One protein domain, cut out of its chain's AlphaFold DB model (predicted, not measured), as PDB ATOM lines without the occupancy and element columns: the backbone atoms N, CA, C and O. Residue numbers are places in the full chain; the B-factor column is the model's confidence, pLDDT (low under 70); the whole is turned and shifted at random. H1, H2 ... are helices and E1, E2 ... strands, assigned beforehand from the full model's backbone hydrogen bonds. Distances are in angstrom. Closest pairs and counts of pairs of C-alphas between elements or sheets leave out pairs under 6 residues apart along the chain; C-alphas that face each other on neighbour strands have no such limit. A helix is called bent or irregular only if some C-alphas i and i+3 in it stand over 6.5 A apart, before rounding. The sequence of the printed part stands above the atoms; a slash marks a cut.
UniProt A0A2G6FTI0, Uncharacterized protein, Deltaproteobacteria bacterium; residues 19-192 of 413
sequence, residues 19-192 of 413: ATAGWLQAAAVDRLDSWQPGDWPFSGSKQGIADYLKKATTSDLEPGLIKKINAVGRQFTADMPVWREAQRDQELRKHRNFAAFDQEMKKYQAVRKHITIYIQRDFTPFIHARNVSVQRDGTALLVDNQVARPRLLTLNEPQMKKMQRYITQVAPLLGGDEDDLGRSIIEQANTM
ATOM      1  N   ALA A  19     -12.539  33.666 -44.445       62.75
ATOM      2  CA  ALA A  19     -12.729  32.346 -43.849       62.75
ATOM      3  C   ALA A  19     -13.962  32.306 -42.931       62.75
ATOM      4  O   ALA A  19     -14.740  31.354 -42.973       62.75
ATOM      5  N   THR A  20     -14.180  33.360 -42.139       67.88
ATOM      6  CA  THR A  20     -15.362  33.469 -41.268       67.88
ATOM      7  C   THR A  20     -16.652  33.654 -42.064       67.88
ATOM      8  O   THR A  20     -17.656  33.029 -41.723       67.88
ATOM      9  N   ALA A  21     -16.632  34.427 -43.157       65.88
ATOM     10  CA  ALA A  21     -17.785  34.589 -44.044       65.88
ATOM     11  C   ALA A  21     -18.192  33.271 -44.729       65.88
ATOM     12  O   ALA A  21     -19.370  32.920 -44.718       65.88
ATOM     13  N   GLY A  22     -17.230  32.498 -45.250       71.56
ATOM     14  CA  GLY A  22     -17.517  31.199 -45.871       71.56
ATOM     15  C   GLY A  22     -18.098  30.177 -44.888       71.56
ATOM     16  O   GLY A  22     -19.025  29.441 -45.224       71.56
ATOM     17  N   TRP A  23     -17.610  30.171 -43.643       75.88
ATOM     18  CA  TRP A  23     -18.118  29.277 -42.598       75.88
ATOM     19  C   TRP A  23     -19.543  29.645 -42.156       75.88
ATOM     20  O   TRP A  23     -20.388  28.770 -41.979       75.88
ATOM     21  N   LEU A  24     -19.834  30.945 -42.041       74.69
ATOM     22  CA  LEU A  24     -21.176  31.459 -41.751       74.69
ATOM     23  C   LEU A  24     -22.176  31.113 -42.856       74.69
ATOM     24  O   LEU A  24     -23.309  30.741 -42.555       74.69
ATOM     25  N   GLN A  25     -21.758  31.206 -44.119       80.44
ATOM     26  CA  GLN A  25     -22.609  30.879 -45.258       80.44
ATOM     27  C   GLN A  25     -22.947  29.381 -45.291       80.44
ATOM     28  O   GLN A  25     -24.116  29.032 -45.426       80.44
ATOM     29  N   ALA A  26     -21.962  28.501 -45.075       84.62
ATOM     30  CA  ALA A  26     -22.193  27.057 -44.979       84.62
ATOM     31  C   ALA A  26     -23.139  26.701 -43.818       84.62
ATOM     32  O   ALA A  26     -24.135  26.010 -44.019       84.62
ATOM     33  N   ALA A  27     -22.907  27.267 -42.628       86.00
ATOM     34  CA  ALA A  27     -23.778  27.056 -41.473       86.00
ATOM     35  C   ALA A  27     -25.211  27.576 -41.705       86.00
ATOM     36  O   ALA A  27     -26.177  26.984 -41.220       86.00
ATOM     37  N   ALA A  28     -25.371  28.676 -42.449       87.38
ATOM     38  CA  ALA A  28     -26.677  29.207 -42.821       87.38
ATOM     39  C   ALA A  28     -27.422  28.280 -43.793       87.38
ATOM     40  O   ALA A  28     -28.622  28.070 -43.619       87.38
ATOM     41  N   VAL A  29     -26.722  27.698 -44.774       91.00
ATOM     42  CA  VAL A  29     -27.292  26.691 -45.685       91.00
ATOM     43  C   VAL A  29     -27.720  25.448 -44.906       91.00
ATOM     44  O   VAL A  29     -28.893  25.086 -44.964       91.00
ATOM     45  N   ASP A  30     -26.834  24.873 -44.089       90.50
ATOM     46  CA  ASP A  30     -27.138  23.687 -43.271       90.50
ATOM     47  C   ASP A  30     -28.341  23.924 -42.348       90.50
ATOM     48  O   ASP A  30     -29.215  23.061 -42.169       90.50
ATOM     49  N   ARG A  31     -28.428  25.129 -41.768       90.75
ATOM     50  CA  ARG A  31     -29.568  25.511 -40.940       90.75
ATOM     51  C   ARG A  31     -30.850  25.617 -41.757       90.75
ATOM     52  O   ARG A  31     -31.877  25.152 -41.278       90.75
ATOM     53  N   LEU A  32     -30.815  26.205 -42.952       90.88
ATOM     54  CA  LEU A  32     -31.985  26.314 -43.829       90.88
ATOM     55  C   LEU A  32     -32.438  24.955 -44.377       90.88
ATOM     56  O   LEU A  32     -33.639  24.757 -44.564       90.88
ATOM     57  N   ASP A  33     -31.522  24.022 -44.625       92.00
ATOM     58  CA  ASP A  33     -31.842  22.666 -45.080       92.00
ATOM     59  C   ASP A  33     -32.486  21.818 -43.983       92.00
ATOM     60  O   ASP A  33     -33.449  21.094 -44.239       92.00
ATOM     61  N   SER A  34     -32.000  21.954 -42.749       90.81
ATOM     62  CA  SER A  34     -32.561  21.282 -41.571       90.81
ATOM     63  C   SER A  34     -33.732  22.032 -40.924       90.81
ATOM     64  O   SER A  34     -34.312  21.545 -39.948       90.81
ATOM     65  N   TRP A  35     -34.092  23.215 -41.436       91.94
ATOM     66  CA  TRP A  35     -35.106  24.061 -40.817       91.94
ATOM     67  C   TRP A  35     -36.501  23.440 -40.905       91.94
ATOM     68  O   TRP A  35     -36.953  23.005 -41.966       91.94
ATOM     69  N   GLN A  36     -37.214  23.483 -39.780       86.38
ATOM     70  CA  GLN A  36     -38.623  23.130 -39.696       86.38
ATOM     71  C   GLN A  36     -39.435  24.284 -39.095       86.38
ATOM     72  O   GLN A  36     -38.941  24.971 -38.190       86.38
ATOM     73  N   PRO A  37     -40.686  24.486 -39.551       81.06
ATOM     74  CA  PRO A  37     -41.577  25.480 -38.969       81.06
ATOM     75  C   PRO A  37     -41.755  25.251 -37.468       81.06
ATOM     76  O   PRO A  37     -41.948  24.120 -37.022       81.06
ATOM     77  N   GLY A  38     -41.710  26.332 -36.691       74.62
ATOM     78  CA  GLY A  38     -41.947  26.260 -35.254       74.62
ATOM     79  C   GLY A  38     -43.403  25.907 -34.932       74.62
ATOM     80  O   GLY A  38     -44.330  26.470 -35.519       74.62
ATOM     81  N   ASP A  39     -43.608  25.013 -33.961       80.88
ATOM     82  CA  ASP A  39     -44.932  24.748 -33.382       80.88
ATOM     83  C   ASP A  39     -45.288  25.852 -32.376       80.88
ATOM     84  O   ASP A  39     -44.778  25.899 -31.250       80.88
ATOM     85  N   TRP A  40     -46.141  26.784 -32.798       80.69
ATOM     86  CA  TRP A  40     -46.494  27.947 -31.993       80.69
ATOM     87  C   TRP A  40     -47.427  27.588 -30.824       80.69
ATOM     88  O   TRP A  40     -48.483  26.989 -31.028       80.69
ATOM     89  N   PRO A  41     -47.130  28.041 -29.591       81.56
ATOM     90  CA  PRO A  41     -47.963  27.769 -28.416       81.56
ATOM     91  C   PRO A  41     -49.280  28.567 -28.377       81.56
ATOM     92  O   PRO A  41     -50.086  28.384 -27.467       81.56
ATOM     93  N   PHE A  42     -49.497  29.478 -29.325       81.62
ATOM     94  CA  PHE A  42     -50.686  30.320 -29.449       81.62
ATOM     95  C   PHE A  42     -50.874  30.742 -30.910       81.62
ATOM     96  O   PHE A  42     -49.952  30.650 -31.719       81.62
ATOM     97  N   SER A  43     -52.056  31.257 -31.263       75.62
ATOM     98  CA  SER A  43     -52.240  31.818 -32.603       75.62
ATOM     99  C   SER A  43     -51.366  33.066 -32.771       75.62
ATOM    100  O   SER A  43     -51.445  33.991 -31.965       75.62
ATOM    101  N   GLY A  44     -50.576  33.142 -33.847       70.88
ATOM    102  CA  GLY A  44     -49.751  34.317 -34.178       70.88
ATOM    103  C   GLY A  44     -50.547  35.596 -34.501       70.88
ATOM    104  O   GLY A  44     -49.987  36.581 -34.976       70.88
ATOM    105  N   SER A  45     -51.863  35.587 -34.274       82.06
ATOM    106  CA  SER A  45     -52.735  36.748 -34.400       82.06
ATOM    107  C   SER A  45     -52.508  37.733 -33.249       82.06
ATOM    108  O   SER A  45     -52.131  37.352 -32.142       82.06
ATOM    109  N   LYS A  46     -52.807  39.019 -33.474       81.12
ATOM    110  CA  LYS A  46     -52.713  40.051 -32.421       81.12
ATOM    111  C   LYS A  46     -53.520  39.691 -31.173       81.12
ATOM    112  O   LYS A  46     -53.057  39.933 -30.061       81.12
ATOM    113  N   GLN A  47     -54.706  39.115 -31.370       85.75
ATOM    114  CA  GLN A  47     -55.587  38.699 -30.285       85.75
ATOM    115  C   GLN A  47     -54.993  37.513 -29.516       85.75
ATOM    116  O   GLN A  47     -54.883  37.583 -28.297       85.75
ATOM    117  N   GLY A  48     -54.501  36.488 -30.220       86.94
ATOM    118  CA  GLY A  48     -53.851  35.333 -29.595       86.94
ATOM    119  C   GLY A  48     -52.635  35.712 -28.751       86.94
ATOM    120  O   GLY A  48     -52.485  35.224 -27.632       86.94
ATOM    121  N   ILE A  49     -51.812  36.646 -29.237       86.12
ATOM    122  CA  ILE A  49     -50.660  37.177 -28.491       86.12
ATOM    123  C   ILE A  49     -51.121  37.931 -27.233       86.12
ATOM    124  O   ILE A  49     -50.529  37.775 -26.164       86.12
ATOM    125  N   ALA A  50     -52.170  38.750 -27.338       86.56
ATOM    126  CA  ALA A  50     -52.699  39.508 -26.205       86.56
ATOM    127  C   ALA A  50     -53.295  38.593 -25.124       86.56
ATOM    128  O   ALA A  50     -53.032  38.800 -23.935       86.56
ATOM    129  N   ASP A  51     -54.047  37.570 -25.531       89.50
ATOM    130  CA  ASP A  51     -54.646  36.584 -24.629       89.50
ATOM    131  C   ASP A  51     -53.571  35.761 -23.921       89.50
ATOM    132  O   ASP A  51     -53.617  35.591 -22.698       89.50
ATOM    133  N   TYR A  52     -52.548  35.339 -24.669       90.88
ATOM    134  CA  TYR A  52     -51.365  34.699 -24.114       90.88
ATOM    135  C   TYR A  52     -50.691  35.579 -23.053       90.88
ATOM    136  O   TYR A  52     -50.516  35.134 -21.921       90.88
ATOM    137  N   LEU A  53     -50.360  36.834 -23.374       90.69
ATOM    138  CA  LEU A  53     -49.651  37.733 -22.455       90.69
ATOM    139  C   LEU A  53     -50.456  38.044 -21.193       90.69
ATOM    140  O   LEU A  53     -49.903  38.090 -20.093       90.69
ATOM    141  N   LYS A  54     -51.774  38.212 -21.332       90.81
ATOM    142  CA  LYS A  54     -52.673  38.367 -20.188       90.81
ATOM    143  C   LYS A  54     -52.630  37.123 -19.302       90.81
ATOM    144  O   LYS A  54     -52.444  37.252 -18.093       90.81
ATOM    145  N   LYS A  55     -52.753  35.924 -19.874       92.19
ATOM    146  CA  LYS A  55     -52.713  34.666 -19.113       92.19
ATOM    147  C   LYS A  55     -51.349  34.452 -18.449       92.19
ATOM    148  O   LYS A  55     -51.299  34.178 -17.252       92.19
ATOM    149  N   ALA A  56     -50.266  34.675 -19.192       91.81
ATOM    150  CA  ALA A  56     -48.880  34.505 -18.763       91.81
ATOM    151  C   ALA A  56     -48.460  35.456 -17.634       91.81
ATOM    152  O   ALA A  56     -47.482  35.184 -16.952       91.81
ATOM    153  N   THR A  57     -49.169  36.561 -17.406       90.56
ATOM    154  CA  THR A  57     -48.862  37.506 -16.314       90.56
ATOM    155  C   THR A  57     -49.834  37.404 -15.138       90.56
ATOM    156  O   THR A  57     -49.502  37.810 -14.022       90.56
ATOM    157  N   THR A  58     -51.008  36.796 -15.335       90.81
ATOM    158  CA  THR A  58     -52.077  36.711 -14.316       90.81
ATOM    159  C   THR A  58     -52.286  35.317 -13.731       90.81
ATOM    160  O   THR A  58     -52.787  35.206 -12.611       90.81
ATOM    161  N   SER A  59     -51.824  34.267 -14.408       93.69
ATOM    162  CA  SER A  59     -51.974  32.872 -13.987       93.69
ATOM    163  C   SER A  59     -50.733  32.048 -14.318       93.69
ATOM    164  O   SER A  59     -49.926  32.437 -15.167       93.69
ATOM    165  N   ASP A  60     -50.579  30.919 -13.635       93.81
ATOM    166  CA  ASP A  60     -49.521  29.962 -13.942       93.81
ATOM    167  C   ASP A  60     -49.981  29.111 -15.131       93.81
ATOM    168  O   ASP A  60     -51.096  28.584 -15.156       93.81
ATOM    169  N   LEU A  61     -49.149  29.060 -16.163       93.88
ATOM    170  CA  LEU A  61     -49.374  28.275 -17.362       93.88
ATOM    171  C   LEU A  61     -49.039  26.813 -17.087       93.88
ATOM    172  O   LEU A  61     -48.213  26.481 -16.237       93.88
ATOM    173  N   GLU A  62     -49.661  25.930 -17.859       94.00
ATOM    174  CA  GLU A  62     -49.364  24.508 -17.775       94.00
ATOM    175  C   GLU A  62     -47.892  24.234 -18.133       94.00
ATOM    176  O   GLU A  62     -47.371  24.827 -19.087       94.00
ATOM    177  N   PRO A  63     -47.213  23.298 -17.440       92.38
ATOM    178  CA  PRO A  63     -45.799  23.003 -17.684       92.38
ATOM    179  C   PRO A  63     -45.476  22.650 -19.143       92.38
ATOM    180  O   PRO A  63     -44.430  23.040 -19.664       92.38
ATOM    181  N   GLY A  64     -46.389  21.951 -19.829       91.94
ATOM    182  CA  GLY A  64     -46.242  21.623 -21.249       91.94
ATOM    183  C   GLY A  64     -46.188  22.866 -22.140       91.94
ATOM    184  O   GLY A  64     -45.377  22.931 -23.062       91.94
ATOM    185  N   LEU A  65     -46.990  23.886 -21.822       91.00
ATOM    186  CA  LEU A  65     -47.005  25.150 -22.551       91.00
ATOM    187  C   LEU A  65     -45.711  25.942 -22.324       91.00
ATOM    188  O   LEU A  65     -45.133  26.448 -23.282       91.00
ATOM    189  N   ILE A  66     -45.210  25.980 -21.084       91.56
ATOM    190  CA  ILE A  66     -43.924  26.618 -20.743       91.56
ATOM    191  C   ILE A  66     -42.779  25.967 -21.530       91.56
ATOM    192  O   ILE A  66     -41.954  26.662 -22.123       91.56
ATOM    193  N   LYS A  67     -42.753  24.630 -21.610       91.62
ATOM    194  CA  LYS A  67     -41.743  23.905 -22.394       91.62
ATOM    195  C   LYS A  67     -41.784  24.292 -23.877       91.62
ATOM    196  O   LYS A  67     -40.726  24.517 -24.463       91.62
ATOM    197  N   LYS A  68     -42.980  24.413 -24.468       91.81
ATOM    198  CA  LYS A  68     -43.145  24.866 -25.861       91.81
ATOM    199  C   LYS A  68     -42.649  26.300 -26.061       91.81
ATOM    200  O   LYS A  68     -41.899  26.552 -26.995       91.81
ATOM    201  N   ILE A  69     -43.003  27.219 -25.164       91.12
ATOM    202  CA  ILE A  69     -42.560  28.623 -25.215       91.12
ATOM    203  C   ILE A  69     -41.031  28.725 -25.187       91.12
ATOM    204  O   ILE A  69     -40.446  29.441 -26.000       91.12
ATOM    205  N   ASN A  70     -40.386  27.971 -24.295       91.19
ATOM    206  CA  ASN A  70     -38.930  27.928 -24.192       91.19
ATOM    207  C   ASN A  70     -38.285  27.402 -25.480       91.19
ATOM    208  O   ASN A  70     -37.284  27.952 -25.932       91.19
ATOM    209  N   ALA A  71     -38.846  26.339 -26.064       90.88
ATOM    210  CA  ALA A  71     -38.341  25.762 -27.308       90.88
ATOM    211  C   ALA A  71     -38.437  26.763 -28.467       90.88
ATOM    212  O   ALA A  71     -37.455  26.971 -29.175       90.88
ATOM    213  N   VAL A  72     -39.582  27.443 -28.590       90.44
ATOM    214  CA  VAL A  72     -39.805  28.494 -29.587       90.44
ATOM    215  C   VAL A  72     -38.796  29.631 -29.425       90.44
ATOM    216  O   VAL A  72     -38.103  29.970 -30.380       90.44
ATOM    217  N   GLY A  73     -38.648  30.195 -28.223       91.06
ATOM    218  CA  GLY A  73     -37.713  31.301 -27.991       91.06
ATOM    219  C   GLY A  73     -36.257  30.951 -28.315       91.06
ATOM    220  O   GLY A  73     -35.566  31.743 -28.956       91.06
ATOM    221  N   ARG A  74     -35.799  29.747 -27.946       90.75
ATOM    222  CA  ARG A  74     -34.446  29.267 -28.281       90.75
ATOM    223  C   ARG A  74     -34.259  29.052 -29.776       90.75
ATOM    224  O   ARG A  74     -33.259  29.498 -30.329       90.75
ATOM    225  N   GLN A  75     -35.228  28.410 -30.433       90.75
ATOM    226  CA  GLN A  75     -35.189  28.209 -31.881       90.75
ATOM    227  C   GLN A  75     -35.041  29.552 -32.601       90.75
ATOM    228  O   GLN A  75     -34.133  29.710 -33.410       90.75
ATOM    229  N   PHE A  76     -35.859  30.544 -32.250       90.19
ATOM    230  CA  PHE A  76     -35.795  31.858 -32.882       90.19
ATOM    231  C   PHE A  76     -34.510  32.625 -32.562       90.19
ATOM    232  O   PHE A  76     -34.000  33.337 -33.425       90.19
ATOM    233  N   THR A  77     -33.951  32.464 -31.363       90.25
ATOM    234  CA  THR A  77     -32.651  33.058 -31.014       90.25
ATOM    235  C   THR A  77     -31.531  32.480 -31.884       90.25
ATOM    236  O   THR A  77     -30.716  33.239 -32.407       90.25
ATOM    237  N   ALA A  78     -31.548  31.166 -32.133       89.25
ATOM    238  CA  ALA A  78     -30.610  30.496 -33.035       89.25
ATOM    239  C   ALA A  78     -30.844  30.836 -34.522       89.25
ATOM    240  O   ALA A  78     -29.892  30.936 -35.292       89.25
ATOM    241  N   ASP A  79     -32.099  31.050 -34.927       91.06
ATOM    242  CA  ASP A  79     -32.477  31.336 -36.316       91.06
ATOM    243  C   ASP A  79     -32.246  32.810 -36.707       91.06
ATOM    244  O   ASP A  79     -32.032  33.130 -37.877       91.06
ATOM    245  N   MET A  80     -32.246  33.733 -35.738       90.12
ATOM    246  CA  MET A  80     -32.089  35.174 -35.975       90.12
ATOM    247  C   MET A  80     -30.806  35.564 -36.736       90.12
ATOM    248  O   MET A  80     -30.909  36.378 -37.661       90.12
ATOM    249  N   PRO A  81     -29.605  35.051 -36.396       89.94
ATOM    250  CA  PRO A  81     -28.386  35.318 -37.160       89.94
ATOM    251  C   PRO A  81     -28.477  34.829 -38.608       89.94
ATOM    252  O   PRO A  81     -28.169  35.592 -39.521       89.94
ATOM    253  N   VAL A  82     -28.985  33.610 -38.822       91.00
ATOM    254  CA  VAL A  82     -29.166  33.016 -40.159       91.00
ATOM    255  C   VAL A  82     -30.134  33.846 -40.991       91.00
ATOM    256  O   VAL A  82     -29.861  34.147 -42.148       91.00
ATOM    257  N   TRP A  83     -31.232  34.306 -40.390       92.81
ATOM    258  CA  TRP A  83     -32.177  35.192 -41.061       92.81
ATOM    259  C   TRP A  83     -31.553  36.528 -41.451       92.81
ATOM    260  O   TRP A  83     -31.756  36.984 -42.572       92.81
ATOM    261  N   ARG A  84     -30.751  37.152 -40.580       90.44
ATOM    262  CA  ARG A  84     -30.052  38.404 -40.917       90.44
ATOM    263  C   ARG A  84     -29.056  38.226 -42.059       90.44
ATOM    264  O   ARG A  84     -28.945  39.132 -42.884       90.44
ATOM    265  N   GLU A  85     -28.362  37.095 -42.104       88.75
ATOM    266  CA  GLU A  85     -27.388  36.801 -43.155       88.75
ATOM    267  C   GLU A  85     -28.073  36.486 -44.484       88.75
ATOM    268  O   GLU A  85     -27.778  37.102 -45.506       88.75
ATOM    269  N   ALA A  86     -29.107  35.647 -44.459       89.00
ATOM    270  CA  ALA A  86     -29.918  35.354 -45.631       89.00
ATOM    271  C   ALA A  86     -30.677  36.587 -46.154       89.00
ATOM    272  O   ALA A  86     -31.025  36.666 -47.325       89.00
ATOM    273  N   GLN A  87     -30.902  37.616 -45.333       87.56
ATOM    274  CA  GLN A  87     -31.402  38.906 -45.815       87.56
ATOM    275  C   GLN A  87     -30.350  39.727 -46.572       87.56
ATOM    276  O   GLN A  87     -30.725  40.704 -47.211       87.56
ATOM    277  N   ARG A  88     -29.062  39.393 -46.528       87.81
ATOM    278  CA  ARG A  88     -27.987  40.131 -47.215       87.81
ATOM    279  C   ARG A  88     -27.421  39.360 -48.401       87.81
ATOM    280  O   ARG A  88     -27.027  39.983 -49.381       87.81
ATOM    281  N   ASP A  89     -27.436  38.035 -48.324       89.06
ATOM    282  CA  ASP A  89     -26.920  37.133 -49.348       89.06
ATOM    283  C   ASP A  89     -28.013  36.726 -50.354       89.06
ATOM    284  O   ASP A  89     -29.062  36.191 -49.993       89.06
ATOM    285  N   GLN A  90     -27.768  36.976 -51.642       87.94
ATOM    286  CA  GLN A  90     -28.707  36.652 -52.713       87.94
ATOM    287  C   GLN A  90     -28.882  35.140 -52.933       87.94
ATOM    288  O   GLN A  90     -29.975  34.721 -53.319       87.94
ATOM    289  N   GLU A  91     -27.858  34.326 -52.683       87.62
ATOM    290  CA  GLU A  91     -27.914  32.871 -52.855       87.62
ATOM    291  C   GLU A  91     -28.729  32.216 -51.738       87.62
ATOM    292  O   GLU A  91     -29.620  31.410 -52.012       87.62
ATOM    293  N   LEU A  92     -28.555  32.662 -50.490       88.94
ATOM    294  CA  LEU A  92     -29.389  32.202 -49.374       88.94
ATOM    295  C   LEU A  92     -30.872  32.561 -49.571       88.94
ATOM    296  O   LEU A  92     -31.748  31.776 -49.208       88.94
ATOM    297  N   ARG A  93     -31.183  33.700 -50.207       90.12
ATOM    298  CA  ARG A  93     -32.576  34.070 -50.535       90.12
ATOM    299  C   ARG A  93     -33.233  33.142 -51.549       90.12
ATOM    300  O   ARG A  93     -34.456  33.003 -51.531       90.12
ATOM    301  N   LYS A  94     -32.447  32.558 -52.455       92.25
ATOM    302  CA  LYS A  94     -32.934  31.607 -53.466       92.25
ATOM    303  C   LYS A  94     -33.123  30.202 -52.895       92.25
ATOM    304  O   LYS A  94     -33.707  29.357 -53.568       92.25
ATOM    305  N   HIS A  95     -32.654  29.944 -51.672       93.75
ATOM    306  CA  HIS A  95     -32.803  28.649 -51.029       93.75
ATOM    307  C   HIS A  95     -34.283  28.249 -50.917       93.75
ATOM    308  O   HIS A  95     -35.126  29.044 -50.495       93.75
ATOM    309  N   ARG A  96     -34.601  26.988 -51.236       93.56
ATOM    310  CA  ARG A  96     -35.980  26.455 -51.297       93.56
ATOM    311  C   ARG A  96     -36.816  26.722 -50.039       93.56
ATOM    312  O   ARG A  96     -38.007  27.001 -50.135       93.56
ATOM    313  N   ASN A  97     -36.180  26.682 -48.868       92.75
ATOM    314  CA  ASN A  97     -36.849  26.848 -47.574       92.75
ATOM    315  C   ASN A  97     -36.892  28.308 -47.099       92.75
ATOM    316  O   ASN A  97     -37.609  28.618 -46.146       92.75
ATOM    317  N   PHE A  98     -36.160  29.224 -47.749       92.62
ATOM    318  CA  PHE A  98     -36.010  30.593 -47.256       92.62
ATOM    319  C   PHE A  98     -37.334  31.360 -47.230       92.62
ATOM    320  O   PHE A  98     -37.585  32.102 -46.289       92.62
ATOM    321  N   ALA A  99     -38.216  31.163 -48.213       91.56
ATOM    322  CA  ALA A  99     -39.502  31.864 -48.249       91.56
ATOM    323  C   ALA A  99     -40.384  31.539 -47.027       91.56
ATOM    324  O   ALA A  99     -40.965  32.442 -46.423       91.56
ATOM    325  N   ALA A 100     -40.460  30.262 -46.639       91.38
ATOM    326  CA  ALA A 100     -41.203  29.831 -45.456       91.38
ATOM    327  C   ALA A 100     -40.511  30.289 -44.160       91.38
ATOM    328  O   ALA A 100     -41.168  30.818 -43.262       91.38
ATOM    329  N   PHE A 101     -39.183  30.163 -44.107       93.19
ATOM    330  CA  PHE A 101     -38.354  30.646 -43.006       93.19
ATOM    331  C   PHE A 101     -38.549  32.148 -42.750       93.19
ATOM    332  O   PHE A 101     -38.848  32.563 -41.634       93.19
ATOM    333  N   ASP A 102     -38.466  32.974 -43.794       93.56
ATOM    334  CA  ASP A 102     -38.638  34.425 -43.717       93.56
ATOM    335  C   ASP A 102     -40.028  34.822 -43.201       93.56
ATOM    336  O   ASP A 102     -40.156  35.731 -42.377       93.56
ATOM    337  N   GLN A 103     -41.080  34.123 -43.639       91.00
ATOM    338  CA  GLN A 103     -42.431  34.354 -43.130       91.00
ATOM    339  C   GLN A 103     -42.538  34.056 -41.631       91.00
ATOM    340  O   GLN A 103     -43.128  34.854 -40.899       91.00
ATOM    341  N   GLU A 104     -41.962  32.951 -41.158       90.44
ATOM    342  CA  GLU A 104     -41.946  32.606 -39.732       90.44
ATOM    343  C   GLU A 104     -41.140  33.610 -38.899       90.44
ATOM    344  O   GLU A 104     -41.621  34.101 -37.874       90.44
ATOM    345  N   MET A 105     -39.969  34.030 -39.380       91.81
ATOM    346  CA  MET A 105     -39.158  35.051 -38.709       91.81
ATOM    347  C   MET A 105     -39.886  36.398 -38.613       91.81
ATOM    348  O   MET A 105     -39.854  37.057 -37.568       91.81
ATOM    349  N   LYS A 106     -40.612  36.802 -39.662       90.44
ATOM    350  CA  LYS A 106     -41.455  38.011 -39.642       90.44
ATOM    351  C   LYS A 106     -42.604  37.903 -38.642       90.44
ATOM    352  O   LYS A 106     -42.875  38.876 -37.932       90.44
ATOM    353  N   LYS A 107     -43.260  36.739 -38.545       87.44
ATOM    354  CA  LYS A 107     -44.285  36.485 -37.516       87.44
ATOM    355  C   LYS A 107     -43.685  36.616 -36.119       87.44
ATOM    356  O   LYS A 107     -44.243  37.333 -35.290       87.44
ATOM    357  N   TYR A 108     -42.517  36.022 -35.878       89.00
ATOM    358  CA  TYR A 108     -41.832  36.133 -34.592       89.00
ATOM    359  C   TYR A 108     -41.441  37.565 -34.237       89.00
ATOM    360  O   TYR A 108     -41.702  38.013 -33.123       89.00
ATOM    361  N   GLN A 109     -40.917  38.338 -35.187       88.31
ATOM    362  CA  GLN A 109     -40.635  39.760 -34.972       88.31
ATOM    363  C   GLN A 109     -41.902  40.564 -34.633       88.31
ATOM    364  O   GLN A 109     -41.873  41.433 -33.756       88.31
ATOM    365  N   ALA A 110     -43.037  40.258 -35.269       85.81
ATOM    366  CA  ALA A 110     -44.316  40.883 -34.936       85.81
ATOM    367  C   ALA A 110     -44.774  40.534 -33.509       85.81
ATOM    368  O   ALA A 110     -45.186  41.425 -32.761       85.81
ATOM    369  N   VAL A 111     -44.645  39.264 -33.107       87.69
ATOM    370  CA  VAL A 111     -44.906  38.803 -31.734       87.69
ATOM    371  C   VAL A 111     -44.002  39.539 -30.747       87.69
ATOM    372  O   VAL A 111     -44.504  40.169 -29.818       87.69
ATOM    373  N   ARG A 112     -42.688  39.555 -30.988       87.88
ATOM    374  CA  ARG A 112     -41.694  40.241 -30.152       87.88
ATOM    375  C   ARG A 112     -42.041  41.716 -29.959       87.88
ATOM    376  O   ARG A 112     -42.059  42.192 -28.829       87.88
ATOM    377  N   LYS A 113     -42.421  42.420 -31.030       87.12
ATOM    378  CA  LYS A 113     -42.874  43.818 -30.956       87.12
ATOM    379  C   LYS A 113     -44.096  43.985 -30.047       87.12
ATOM    380  O   LYS A 113     -44.137  44.918 -29.246       87.12
ATOM    381  N   HIS A 114     -45.083  43.097 -30.151       85.00
ATOM    382  CA  HIS A 114     -46.269  43.132 -29.292       85.00
ATOM    383  C   HIS A 114     -45.939  42.866 -27.820       85.00
ATOM    384  O   HIS A 114     -46.465  43.561 -26.949       85.00
ATOM    385  N   ILE A 115     -45.038  41.923 -27.541       86.06
ATOM    386  CA  ILE A 115     -44.558  41.643 -26.185       86.06
ATOM    387  C   ILE A 115     -43.833  42.867 -25.614       86.06
ATOM    388  O   ILE A 115     -44.131  43.273 -24.494       86.06
ATOM    389  N   THR A 116     -42.957  43.517 -26.387       85.06
ATOM    390  CA  THR A 116     -42.263  44.742 -25.955       85.06
ATOM    391  C   THR A 116     -43.242  45.850 -25.569       85.06
ATOM    392  O   THR A 116     -43.099  46.449 -24.505       85.06
ATOM    393  N   ILE A 117     -44.276  46.091 -26.383       84.12
ATOM    394  CA  ILE A 117     -45.327  47.077 -26.070       84.12
ATOM    395  C   ILE A 117     -46.045  46.705 -24.765       84.12
ATOM    396  O   ILE A 117     -46.326  47.565 -23.930       84.12
ATOM    397  N   TYR A 118     -46.336  45.419 -24.565       84.50
ATOM    398  CA  TYR A 118     -46.980  44.948 -23.344       84.50
ATOM    399  C   TYR A 118     -46.094  45.159 -22.108       84.50
ATOM    400  O   TYR A 118     -46.573  45.682 -21.104       84.50
ATOM    401  N   ILE A 119     -44.801  44.828 -22.192       83.75
ATOM    402  CA  ILE A 119     -43.808  45.040 -21.124       83.75
ATOM    403  C   ILE A 119     -43.704  46.525 -20.768       83.75
ATOM    404  O   ILE A 119     -43.677  46.879 -19.588       83.75
ATOM    405  N   GLN A 120     -43.680  47.410 -21.764       80.69
ATOM    406  CA  GLN A 120     -43.648  48.859 -21.543       80.69
ATOM    407  C   GLN A 120     -44.878  49.368 -20.786       80.69
ATOM    408  O   GLN A 120     -44.770  50.318 -20.019       80.69
ATOM    409  N   ARG A 121     -46.036  48.727 -20.965       78.62
ATOM    410  CA  ARG A 121     -47.286  49.115 -20.300       78.62
ATOM    411  C   ARG A 121     -47.465  48.483 -18.919       78.62
ATOM    412  O   ARG A 121     -47.990  49.135 -18.026       78.62
ATOM    413  N   ASP A 122     -47.106  47.213 -18.754       82.75
ATOM    414  CA  ASP A 122     -47.490  46.422 -17.576       82.75
ATOM    415  C   ASP A 122     -46.333  46.153 -16.600       82.75
ATOM    416  O   ASP A 122     -46.533  46.134 -15.382       82.75
ATOM    417  N   PHE A 123     -45.124  45.954 -17.125       81.00
ATOM    418  CA  PHE A 123     -43.943  45.619 -16.331       81.00
ATOM    419  C   PHE A 123     -43.151  46.866 -15.956       81.00
ATOM    420  O   PHE A 123     -42.892  47.120 -14.783       81.00
ATOM    421  N   THR A 124     -42.819  47.683 -16.954       74.56
ATOM    422  CA  THR A 124     -41.926  48.837 -16.798       74.56
ATOM    423  C   THR A 124     -42.448  49.817 -15.743       74.56
ATOM    424  O   THR A 124     -41.704  50.096 -14.802       74.56
ATOM    425  N   PRO A 125     -43.719  50.266 -15.771       73.12
ATOM    426  CA  PRO A 125     -44.218  51.211 -14.774       73.12
ATOM    427  C   PRO A 125     -44.258  50.601 -13.373       73.12
ATOM    428  O   PRO A 125     -44.012  51.294 -12.391       73.12
ATOM    429  N   PHE A 126     -44.521  49.294 -13.271       73.81
ATOM    430  CA  PHE A 126     -44.509  48.586 -11.994       73.81
ATOM    431  C   PHE A 126     -43.114  48.584 -11.356       73.81
ATOM    432  O   PHE A 126     -42.998  48.862 -10.165       73.81
ATOM    433  N   ILE A 127     -42.068  48.304 -12.142       74.19
ATOM    434  CA  ILE A 127     -40.677  48.357 -11.672       74.19
ATOM    435  C   ILE A 127     -40.301  49.791 -11.281       74.19
ATOM    436  O   ILE A 127     -39.802  50.012 -10.185       74.19
ATOM    437  N   HIS A 128     -40.611  50.776 -12.130       71.69
ATOM    438  CA  HIS A 128     -40.234  52.178 -11.900       71.69
ATOM    439  C   HIS A 128     -40.960  52.810 -10.704       71.69
ATOM    440  O   HIS A 128     -40.405  53.664 -10.017       71.69
ATOM    441  N   ALA A 129     -42.184  52.367 -10.402       67.81
ATOM    442  CA  ALA A 129     -42.932  52.814  -9.228       67.81
ATOM    443  C   ALA A 129     -42.358  52.295  -7.895       67.81
ATOM    444  O   ALA A 129     -42.877  52.625  -6.824       67.81
ATOM    445  N   ARG A 130     -41.325  51.446  -7.922       70.88
ATOM    446  CA  ARG A 130     -40.738  50.827  -6.735       70.88
ATOM    447  C   ARG A 130     -39.276  51.229  -6.608       70.88
ATOM    448  O   ARG A 130     -38.503  51.093  -7.547       70.88
ATOM    449  N   ASN A 131     -38.880  51.704  -5.428       74.69
ATOM    450  CA  ASN A 131     -37.488  52.088  -5.215       74.69
ATOM    451  C   ASN A 131     -36.688  50.890  -4.711       74.69
ATOM    452  O   ASN A 131     -37.028  50.285  -3.691       74.69
ATOM    453  N   VAL A 132     -35.590  50.611  -5.401       71.25
ATOM    454  CA  VAL A 132     -34.554  49.688  -4.948       71.25
ATOM    455  C   VAL A 132     -33.368  50.520  -4.475       71.25
ATOM    456  O   VAL A 132     -32.851  51.353  -5.214       71.25
ATOM    457  N   SER A 133     -32.961  50.320  -3.228       69.31
ATOM    458  CA  SER A 133     -31.766  50.916  -2.637       69.31
ATOM    459  C   SER A 133     -30.673  49.863  -2.538       69.31
ATOM    460  O   SER A 133     -30.931  48.753  -2.074       69.31
ATOM    461  N   VAL A 134     -29.460  50.204  -2.965       70.44
ATOM    462  CA  VAL A 134     -28.290  49.325  -2.862       70.44
ATOM    463  C   VAL A 134     -27.467  49.748  -1.649       70.44
ATOM    464  O   VAL A 134     -27.071  50.907  -1.522       70.44
ATOM    465  N   GLN A 135     -27.231  48.811  -0.740       66.06
ATOM    466  CA  GLN A 135     -26.408  49.002   0.446       66.06
ATOM    467  C   GLN A 135     -24.911  48.934   0.116       66.06
ATOM    468  O   GLN A 135     -24.500  48.478  -0.951       66.06
ATOM    469  N   ARG A 136     -24.068  49.370   1.064       58.16
ATOM    470  CA  ARG A 136     -22.599  49.357   0.918       58.16
ATOM    471  C   ARG A 136     -22.017  47.956   0.716       58.16
ATOM    472  O   ARG A 136     -20.978  47.831   0.084       58.16
ATOM    473  N   ASP A 137     -22.677  46.932   1.247       57.09
ATOM    474  CA  ASP A 137     -22.302  45.522   1.092       57.09
ATOM    475  C   ASP A 137     -22.771  44.915  -0.247       57.09
ATOM    476  O   ASP A 137     -22.599  43.722  -0.483       57.09
ATOM    477  N   GLY A 138     -23.368  45.726  -1.128       57.09
ATOM    478  CA  GLY A 138     -23.905  45.293  -2.417       57.09
ATOM    479  C   GLY A 138     -25.304  44.680  -2.338       57.09
ATOM    480  O   GLY A 138     -25.860  44.318  -3.374       57.09
ATOM    481  N   THR A 139     -25.913  44.578  -1.151       62.84
ATOM    482  CA  THR A 139     -27.274  44.043  -1.025       62.84
ATOM    483  C   THR A 139     -28.319  45.054  -1.490       62.84
ATOM    484  O   THR A 139     -28.223  46.251  -1.229       62.84
ATOM    485  N   ALA A 140     -29.356  44.574  -2.174       72.00
ATOM    486  CA  ALA A 140     -30.493  45.393  -2.581       72.00
ATOM    487  C   ALA A 140     -31.630  45.308  -1.551       72.00
ATOM    488  O   ALA A 140     -31.917  44.227  -1.029       72.00
ATOM    489  N   LEU A 141     -32.291  46.439  -1.299       71.19
ATOM    490  CA  LEU A 141     -33.454  46.587  -0.425       71.19
ATOM    491  C   LEU A 141     -34.571  47.343  -1.133       71.19
ATOM    492  O   LEU A 141     -34.332  48.334  -1.820       71.19
ATOM    493  N   LEU A 142     -35.807  46.920  -0.900       76.38
ATOM    494  CA  LEU A 142     -36.990  47.659  -1.325       76.38
ATOM    495  C   LEU A 142     -37.327  48.728  -0.287       76.38
ATOM    496  O   LEU A 142     -37.516  48.401   0.887       76.38
ATOM    497  N   VAL A 143     -37.393  49.992  -0.716       72.25
ATOM    498  CA  VAL A 143     -37.596  51.137   0.183       72.25
ATOM    499  C   VAL A 143     -38.641  52.124  -0.328       72.25
ATOM    500  O   VAL A 143     -38.765  52.388  -1.524       72.25
ATOM    501  N   ASP A 144     -39.382  52.717   0.596       75.88
ATOM    502  CA  ASP A 144     -40.170  53.913   0.343       75.88
ATOM    503  C   ASP A 144     -39.340  55.150   0.690       75.88
ATOM    504  O   ASP A 144     -39.089  55.424   1.864       75.88
ATOM    505  N   ASN A 145     -38.910  55.883  -0.336       64.81
ATOM    506  CA  ASN A 145     -38.156  57.127  -0.186       64.81
ATOM    507  C   ASN A 145     -39.055  58.372  -0.275       64.81
ATOM    508  O   ASN A 145     -38.533  59.482  -0.241       64.81
ATOM    509  N   GLN A 146     -40.374  58.217  -0.454       67.31
ATOM    510  CA  GLN A 146     -41.305  59.353  -0.506       67.31
ATOM    511  C   GLN A 146     -41.689  59.859   0.889       67.31
ATOM    512  O   GLN A 146     -42.203  60.965   1.033       67.31
ATOM    513  N   VAL A 147     -41.414  59.075   1.930       60.97
ATOM    514  CA  VAL A 147     -41.574  59.472   3.332       60.97
ATOM    515  C   VAL A 147     -40.286  60.077   3.883       60.97
ATOM    516  O   VAL A 147     -39.187  59.624   3.571       60.97
ATOM    517  N   ALA A 148     -40.426  61.048   4.795       54.66
ATOM    518  CA  ALA A 148     -39.316  61.760   5.446       54.66
ATOM    519  C   ALA A 148     -38.280  60.844   6.132       54.66
ATOM    520  O   ALA A 148     -37.159  61.259   6.414       54.66
ATOM    521  N   ARG A 149     -38.654  59.593   6.424       63.38
ATOM    522  CA  ARG A 149     -37.745  58.543   6.885       63.38
ATOM    523  C   ARG A 149     -37.907  57.332   5.969       63.38
ATOM    524  O   ARG A 149     -39.023  56.807   5.928       63.38
ATOM    525  N   PRO A 150     -36.840  56.864   5.295       71.81
ATOM    526  CA  PRO A 150     -36.906  55.677   4.457       71.81
ATOM    527  C   PRO A 150     -37.475  54.488   5.229       71.81
ATOM    528  O   PRO A 150     -37.014  54.171   6.331       71.81
ATOM    529  N   ARG A 151     -38.486  53.831   4.659       72.94
ATOM    530  CA  ARG A 151     -39.093  52.622   5.237       72.94
ATOM    531  C   ARG A 151     -38.849  51.435   4.327       72.94
ATOM    532  O   ARG A 151     -38.953  51.563   3.114       72.94
ATOM    533  N   LEU A 152     -38.541  50.281   4.914       78.94
ATOM    534  CA  LEU A 152     -38.463  49.036   4.157       78.94
ATOM    535  C   LEU A 152     -39.856  48.656   3.658       78.94
ATOM    536  O   LEU A 152     -40.832  48.734   4.404       78.94
ATOM    537  N   LEU A 153     -39.920  48.233   2.402       82.25
ATOM    538  CA  LEU A 153     -41.112  47.707   1.757       82.25
ATOM    539  C   LEU A 153     -40.903  46.242   1.393       82.25
ATOM    540  O   LEU A 153     -39.792  45.812   1.090       82.25
ATOM    541  N   THR A 154     -42.002  45.504   1.334       84.31
ATOM    542  CA  THR A 154     -42.057  44.160   0.762       84.31
ATOM    543  C   THR A 154     -43.093  44.142  -0.346       84.31
ATOM    544  O   THR A 154     -44.148  44.772  -0.239       84.31
ATOM    545  N   LEU A 155     -42.813  43.407  -1.416       88.00
ATOM    546  CA  LEU A 155     -43.836  43.065  -2.395       88.00
ATOM    547  C   LEU A 155     -44.819  42.081  -1.762       88.00
ATOM    548  O   LEU A 155     -44.411  41.150  -1.066       88.00
ATOM    549  N   ASN A 156     -46.107  42.269  -2.030       90.00
ATOM    550  CA  ASN A 156     -47.111  41.290  -1.629       90.00
ATOM    551  C   ASN A 156     -47.056  40.040  -2.527       90.00
ATOM    552  O   ASN A 156     -46.424  40.035  -3.588       90.00
ATOM    553  N   GLU A 157     -47.728  38.966  -2.114       91.25
ATOM    554  CA  GLU A 157     -47.699  37.690  -2.837       91.25
ATOM    555  C   GLU A 157     -48.127  37.808  -4.319       91.25
ATOM    556  O   GLU A 157     -47.400  37.296  -5.175       91.25
ATOM    557  N   PRO A 158     -49.212  38.526  -4.687       91.12
ATOM    558  CA  PRO A 158     -49.560  38.739  -6.096       91.12
ATOM    559  C   PRO A 158     -48.459  39.425  -6.912       91.12
ATOM    560  O   PRO A 158     -48.205  39.044  -8.055       91.12
ATOM    561  N   GLN A 159     -47.782  40.420  -6.336       90.50
ATOM    562  CA  GLN A 159     -46.677  41.125  -6.988       90.50
ATOM    563  C   GLN A 159     -45.457  40.218  -7.168       90.50
ATOM    564  O   GLN A 159     -44.863  40.204  -8.245       90.50
ATOM    565  N   MET A 160     -45.119  39.421  -6.150       91.44
ATOM    566  CA  MET A 160     -44.048  38.424  -6.230       91.44
ATOM    567  C   MET A 160     -44.332  37.393  -7.326       91.44
ATOM    568  O   MET A 160     -43.473  37.139  -8.170       91.44
ATOM    569  N   LYS A 161     -45.560  36.858  -7.375       94.06
ATOM    570  CA  LYS A 161     -45.988  35.930  -8.432       94.06
ATOM    571  C   LYS A 161     -45.923  36.584  -9.808       94.06
ATOM    572  O   LYS A 161     -45.405  35.972 -10.734       94.06
ATOM    573  N   LYS A 162     -46.365  37.837  -9.951       92.94
ATOM    574  CA  LYS A 162     -46.254  38.576 -11.218       92.94
ATOM    575  C   LYS A 162     -44.801  38.642 -11.703       92.94
ATOM    576  O   LYS A 162     -44.547  38.315 -12.857       92.94
ATOM    577  N   MET A 163     -43.849  39.000 -10.837       91.50
ATOM    578  CA  MET A 163     -42.419  39.032 -11.192       91.50
ATOM    579  C   MET A 163     -41.895  37.649 -11.594       91.50
ATOM    580  O   MET A 163     -41.240  37.521 -12.626       91.50
ATOM    581  N   GLN A 164     -42.258  36.605 -10.844       95.50
ATOM    582  CA  GLN A 164     -41.868  35.232 -11.164       95.50
ATOM    583  C   GLN A 164     -42.385  34.798 -12.539       95.50
ATOM    584  O   GLN A 164     -41.664  34.171 -13.307       95.50
ATOM    585  N   ARG A 165     -43.617  35.172 -12.881       95.38
ATOM    586  CA  ARG A 165     -44.233  34.848 -14.168       95.38
ATOM    587  C   ARG A 165     -43.585  35.567 -15.345       95.38
ATOM    588  O   ARG A 165     -43.466  34.988 -16.420       95.38
ATOM    589  N   TYR A 166     -43.123  36.802 -15.156       93.81
ATOM    590  CA  TYR A 166     -42.320  37.479 -16.175       93.81
ATOM    591  C   TYR A 166     -41.034  36.704 -16.481       93.81
ATOM    592  O   TYR A 166     -40.704  36.532 -17.653       93.81
ATOM    593  N   ILE A 167     -40.375  36.168 -15.450       94.38
ATOM    594  CA  ILE A 167     -39.169  35.338 -15.587       94.38
ATOM    595  C   ILE A 167     -39.480  34.012 -16.286       94.38
ATOM    596  O   ILE A 167     -38.773  33.624 -17.208       94.38
ATOM    597  N   THR A 168     -40.519  33.295 -15.852       94.94
ATOM    598  CA  THR A 168     -40.735  31.900 -16.272       94.94
ATOM    599  C   THR A 168     -41.638  31.739 -17.487       94.94
ATOM    600  O   THR A 168     -41.622  30.679 -18.106       94.94
ATOM    601  N   GLN A 169     -42.439  32.751 -17.825       94.25
ATOM    602  CA  GLN A 169     -43.479  32.639 -18.851       94.25
ATOM    603  C   GLN A 169     -43.294  33.669 -19.963       94.25
ATOM    604  O   GLN A 169     -43.498  33.344 -21.123       94.25
ATOM    605  N   VAL A 170     -42.863  34.898 -19.663       92.69
ATOM    606  CA  VAL A 170     -42.733  35.950 -20.691       92.69
ATOM    607  C   VAL A 170     -41.331  35.995 -21.297       92.69
ATOM    608  O   VAL A 170     -41.193  35.923 -22.517       92.69
ATOM    609  N   ALA A 171     -40.293  36.089 -20.463       93.06
ATOM    610  CA  ALA A 171     -38.906  36.200 -20.909       93.06
ATOM    611  C   ALA A 171     -38.434  35.037 -21.804       93.06
ATOM    612  O   ALA A 171     -37.748  35.308 -22.790       93.06
ATOM    613  N   PRO A 172     -38.820  33.768 -21.569       92.88
ATOM    614  CA  PRO A 172     -38.324  32.679 -22.399       92.88
ATOM    615  C   PRO A 172     -38.825  32.719 -23.841       92.88
ATOM    616  O   PRO A 172     -38.095  32.317 -24.740       92.88
ATOM    617  N   LEU A 173     -40.017  33.275 -24.093       90.81
ATOM    618  CA  LEU A 173     -40.518  33.487 -25.457       90.81
ATOM    619  C   LEU A 173     -39.628  34.454 -26.254       90.81
ATOM    620  O   LEU A 173     -39.570  34.396 -27.481       90.81
ATOM    621  N   LEU A 174     -38.936  35.345 -25.547       89.31
ATOM    622  CA  LEU A 174     -38.008  36.315 -26.113       89.31
ATOM    623  C   LEU A 174     -36.586  35.764 -26.266       89.31
ATOM    624  O   LEU A 174     -35.740  36.514 -26.723       89.31
ATOM    625  N   GLY A 175     -36.325  34.503 -25.900       87.44
ATOM    626  CA  GLY A 175     -34.981  33.909 -25.879       87.44
ATOM    627  C   GLY A 175     -34.392  33.746 -24.474       87.44
ATOM    628  O   GLY A 175     -33.318  33.173 -24.316       87.44
ATOM    629  N   GLY A 176     -35.101  34.188 -23.428       91.25
ATOM    630  CA  GLY A 176     -34.627  34.077 -22.046       91.25
ATOM    631  C   GLY A 176     -33.305  34.817 -21.848       91.25
ATOM    632  O   GLY A 176     -33.167  35.951 -22.295       91.25
ATOM    633  N   ASP A 177     -32.335  34.174 -21.201       89.81
ATOM    634  CA  ASP A 177     -31.021  34.771 -20.924       89.81
ATOM    635  C   ASP A 177     -30.128  34.920 -22.169       89.81
ATOM    636  O   ASP A 177     -29.129  35.642 -22.119       89.81
ATOM    637  N   GLU A 178     -30.462  34.259 -23.281       87.50
ATOM    638  CA  GLU A 178     -29.695  34.325 -24.535       87.50
ATOM    639  C   GLU A 178     -30.020  35.581 -25.360       87.50
ATOM    640  O   GLU A 178     -29.215  35.994 -26.193       87.50
ATOM    641  N   ASP A 179     -31.155  36.233 -25.094       88.81
ATOM    642  CA  ASP A 179     -31.564  37.486 -25.732       88.81
ATOM    643  C   ASP A 179     -31.497  38.654 -24.743       88.81
ATOM    644  O   ASP A 179     -31.906  38.538 -23.588       88.81
ATOM    645  N   ASP A 180     -31.031  39.815 -25.205       84.31
ATOM    646  CA  ASP A 180     -30.838  40.988 -24.344       84.31
ATOM    647  C   ASP A 180     -32.134  41.472 -23.675       84.31
ATOM    648  O   ASP A 180     -32.121  41.895 -22.515       84.31
ATOM    649  N   LEU A 181     -33.273  41.410 -24.378       82.75
ATOM    650  CA  LEU A 181     -34.557  41.831 -23.816       82.75
ATOM    651  C   LEU A 181     -35.060  40.805 -22.796       82.75
ATOM    652  O   LEU A 181     -35.536  41.198 -21.730       82.75
ATOM    653  N   GLY A 182     -34.943  39.511 -23.110       86.94
ATOM    654  CA  GLY A 182     -35.280  38.430 -22.184       86.94
ATOM    655  C   GLY A 182     -34.459  38.512 -20.894       86.94
ATOM    656  O   GLY A 182     -35.035  38.574 -19.805       86.94
ATOM    657  N   ARG A 183     -33.133  38.642 -21.020       88.69
ATOM    658  CA  ARG A 183     -32.193  38.802 -19.903       88.69
ATOM    659  C   ARG A 183     -32.535  40.016 -19.044       88.69
ATOM    660  O   ARG A 183     -32.620  39.903 -17.825       88.69
ATOM    661  N   SER A 184     -32.824  41.161 -19.665       85.31
ATOM    662  CA  SER A 184     -33.164  42.384 -18.929       85.31
ATOM    663  C   SER A 184     -34.431  42.235 -18.075       85.31
ATOM    664  O   SER A 184     -34.476  42.721 -16.943       85.31
ATOM    665  N   ILE A 185     -35.459  41.541 -18.577       86.00
ATOM    666  CA  ILE A 185     -36.678  41.252 -17.800       86.00
ATOM    667  C   ILE A 185     -36.340  40.371 -16.597       86.00
ATOM    668  O   ILE A 185     -36.792  40.652 -15.484       86.00
ATOM    669  N   ILE A 186     -35.548  39.319 -16.825       87.38
ATOM    670  CA  ILE A 186     -35.146  38.358 -15.795       87.38
ATOM    671  C   ILE A 186     -34.368  39.068 -14.686       87.38
ATOM    672  O   ILE A 186     -34.713  38.939 -13.511       87.38
ATOM    673  N   GLU A 187     -33.374  39.876 -15.046       84.75
ATOM    674  CA  GLU A 187     -32.550  40.640 -14.107       84.75
ATOM    675  C   GLU A 187     -33.373  41.633 -13.278       84.75
ATOM    676  O   GLU A 187     -33.255  41.666 -12.048       84.75
ATOM    677  N   GLN A 188     -34.247  42.417 -13.918       83.31
ATOM    678  CA  GLN A 188     -35.083  43.400 -13.221       83.31
ATOM    679  C   GLN A 188     -36.064  42.725 -12.254       83.31
ATOM    680  O   GLN A 188     -36.190  43.139 -11.098       83.31
ATOM    681  N   ALA A 189     -36.727  41.651 -12.689       86.06
ATOM    682  CA  ALA A 189     -37.650  40.898 -11.847       86.06
ATOM    683  C   ALA A 189     -36.929  40.221 -10.666       86.06
ATOM    684  O   ALA A 189     -37.394  40.312  -9.527       86.06
ATOM    685  N   ASN A 190     -35.766  39.603 -10.905       85.19
ATOM    686  CA  ASN A 190     -34.951  38.984  -9.856       85.19
ATOM    687  C   ASN A 190     -34.439  40.006  -8.841       85.19
ATOM    688  O   ASN A 190     -34.453  39.733  -7.638       85.19
ATOM    689  N   THR A 191     -34.035  41.191  -9.302       83.62
ATOM    690  CA  THR A 191     -33.610  42.294  -8.429       83.62
ATOM    691  C   THR A 191     -34.733  42.677  -7.471       83.62
ATOM    692  O   THR A 191     -34.521  42.758  -6.263       83.62
ATOM    693  N   MET A 192     -35.953  42.827  -7.986       84.12
ATOM    694  CA  MET A 192     -37.134  43.164  -7.190       84.12
ATOM    695  C   MET A 192     -37.512  42.077  -6.179       84.12
ATOM    696  O   MET A 192     -37.777  42.373  -5.013       84.12
TER     697      MET A 192
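This is residues 19 to 192 of the 413 residues of an uncharacterized protein of Deltaproteobacteria bacterium (UniProt A0A2G6FTI0). The model is a long, loose assembly of helices, with H5 running along its length, H3 crossing H5 near one end and packing on the helical hairpin H7 and H8. A small strand hairpin, E1 and E2, lies at one end of the long axis, H1 and H4 lie at the other, and H2 packs on H5 and H7. The printed part has 174 residues with eight named helices and two named strands, in the order H1 H2 H3 H4 H5 H6 E1 E2 H7 H8; the class is mostly helix, and the one sheet, E1 - E2, is antiparallel. The whole is loose, with a radius of gyration of the C-alphas of 19.9 A, and elongated, with spans of 66 by 38 by 24 A.

Strand E1 is residues 131 to 134, with C-alpha 131 at (-37.488, 52.088, -5.215), and E2 is residues 140 to 144, 13.2 A long. H8, residues 180 to 192, is 18.4 A long and ends with C-alpha 192 at (-37.134, 43.164, -7.190). H7 is residues 157 to 174, 25.3 A long, and is only just irregular: C-alphas 168 and 171 are 6.6 A apart. H3, residues 63 to 86, is 34.4 A long, has a kink of 36 degrees near residue 79, and is only just irregular: C-alphas 78 and 81 are 6.7 A apart. H5, residues 98 to 122, is the longest helix, 35.5 A. H2 is residues 46 to 58, 18.4 A long, and H1 is residues 19 to 33, 21.5 A long, beginning with C-alpha 19 at (-12.729, 32.346, -43.849). H4, residues 90 to 94, and H6, residues 124 to 128, have five residues each.

E1 and E2 are a hairpin of antiparallel neighbours at 140 degrees, with N 133 and O 141 at 2.8 A and N 143 and O 131 at 3.0 A, within hydrogen-bond range. Residues 143 to 144 of E2 also pair antiparallel with residues 151 to 152. The closest C-alphas of E2 and H8 are those of Ala 140 and Thr 191, 7.3 A apart. H8 and H7 form a helical hairpin and touch at a shallow tilt of 15 degrees, opposite ways, closest at the C-alphas of Ala 171 and Gly 182, 4.4 A. H6 is close to but not clearly touching H8, the closest C-alphas being those of Ile 127 and Gln 188, 7.6 A. The hub is H3, touching four helices. With residues 66 to 77 it touches H7 at a steep tilt of 40 degrees, the same way, closest at the C-alphas of Gly 73 and Leu 173, 4.4 A. With residues 76 to 86 it touches H5 at a steep tilt of 60 degrees, opposite ways, closest at the C-alphas of Trp 83 and Asp 102, 7.0 A. H1 touches H3 at a steep tilt of 48 degrees, closest at the C-alphas of Ala 28 and Val 82, 5.3 A. H4 and H3 only just touch, and only at the corner, with 3 pairs of C-alphas within 8 A, closest Ala 86 and Leu 92, 4.9 A. H2 touches H7, closest at the C-alphas of Ala 56 and Gln 169, 5.7 A, and H5, closest at those of Ile 49 and Val 111, 6.8 A. Among the pairs that are apart are H1 and H8, and H5 and E1. In H1, H2, H4, H5, H6 and H8 every O i to N i+4 pair is within hydrogen-bond range; in H3 18 of 20 are and in H7 10 of 14.

The two C-alphas farthest apart, those of Arg 96 and Ala 148, are 66.9 A apart. The printed part has no cut. The long links are H1 to H2 and E2 to H7, 12 residues each. The mean pLDDT of the printed part is 84.6; residues 19 to 21, 129, 133, 135 to 139 and 145 to 149 are under 70.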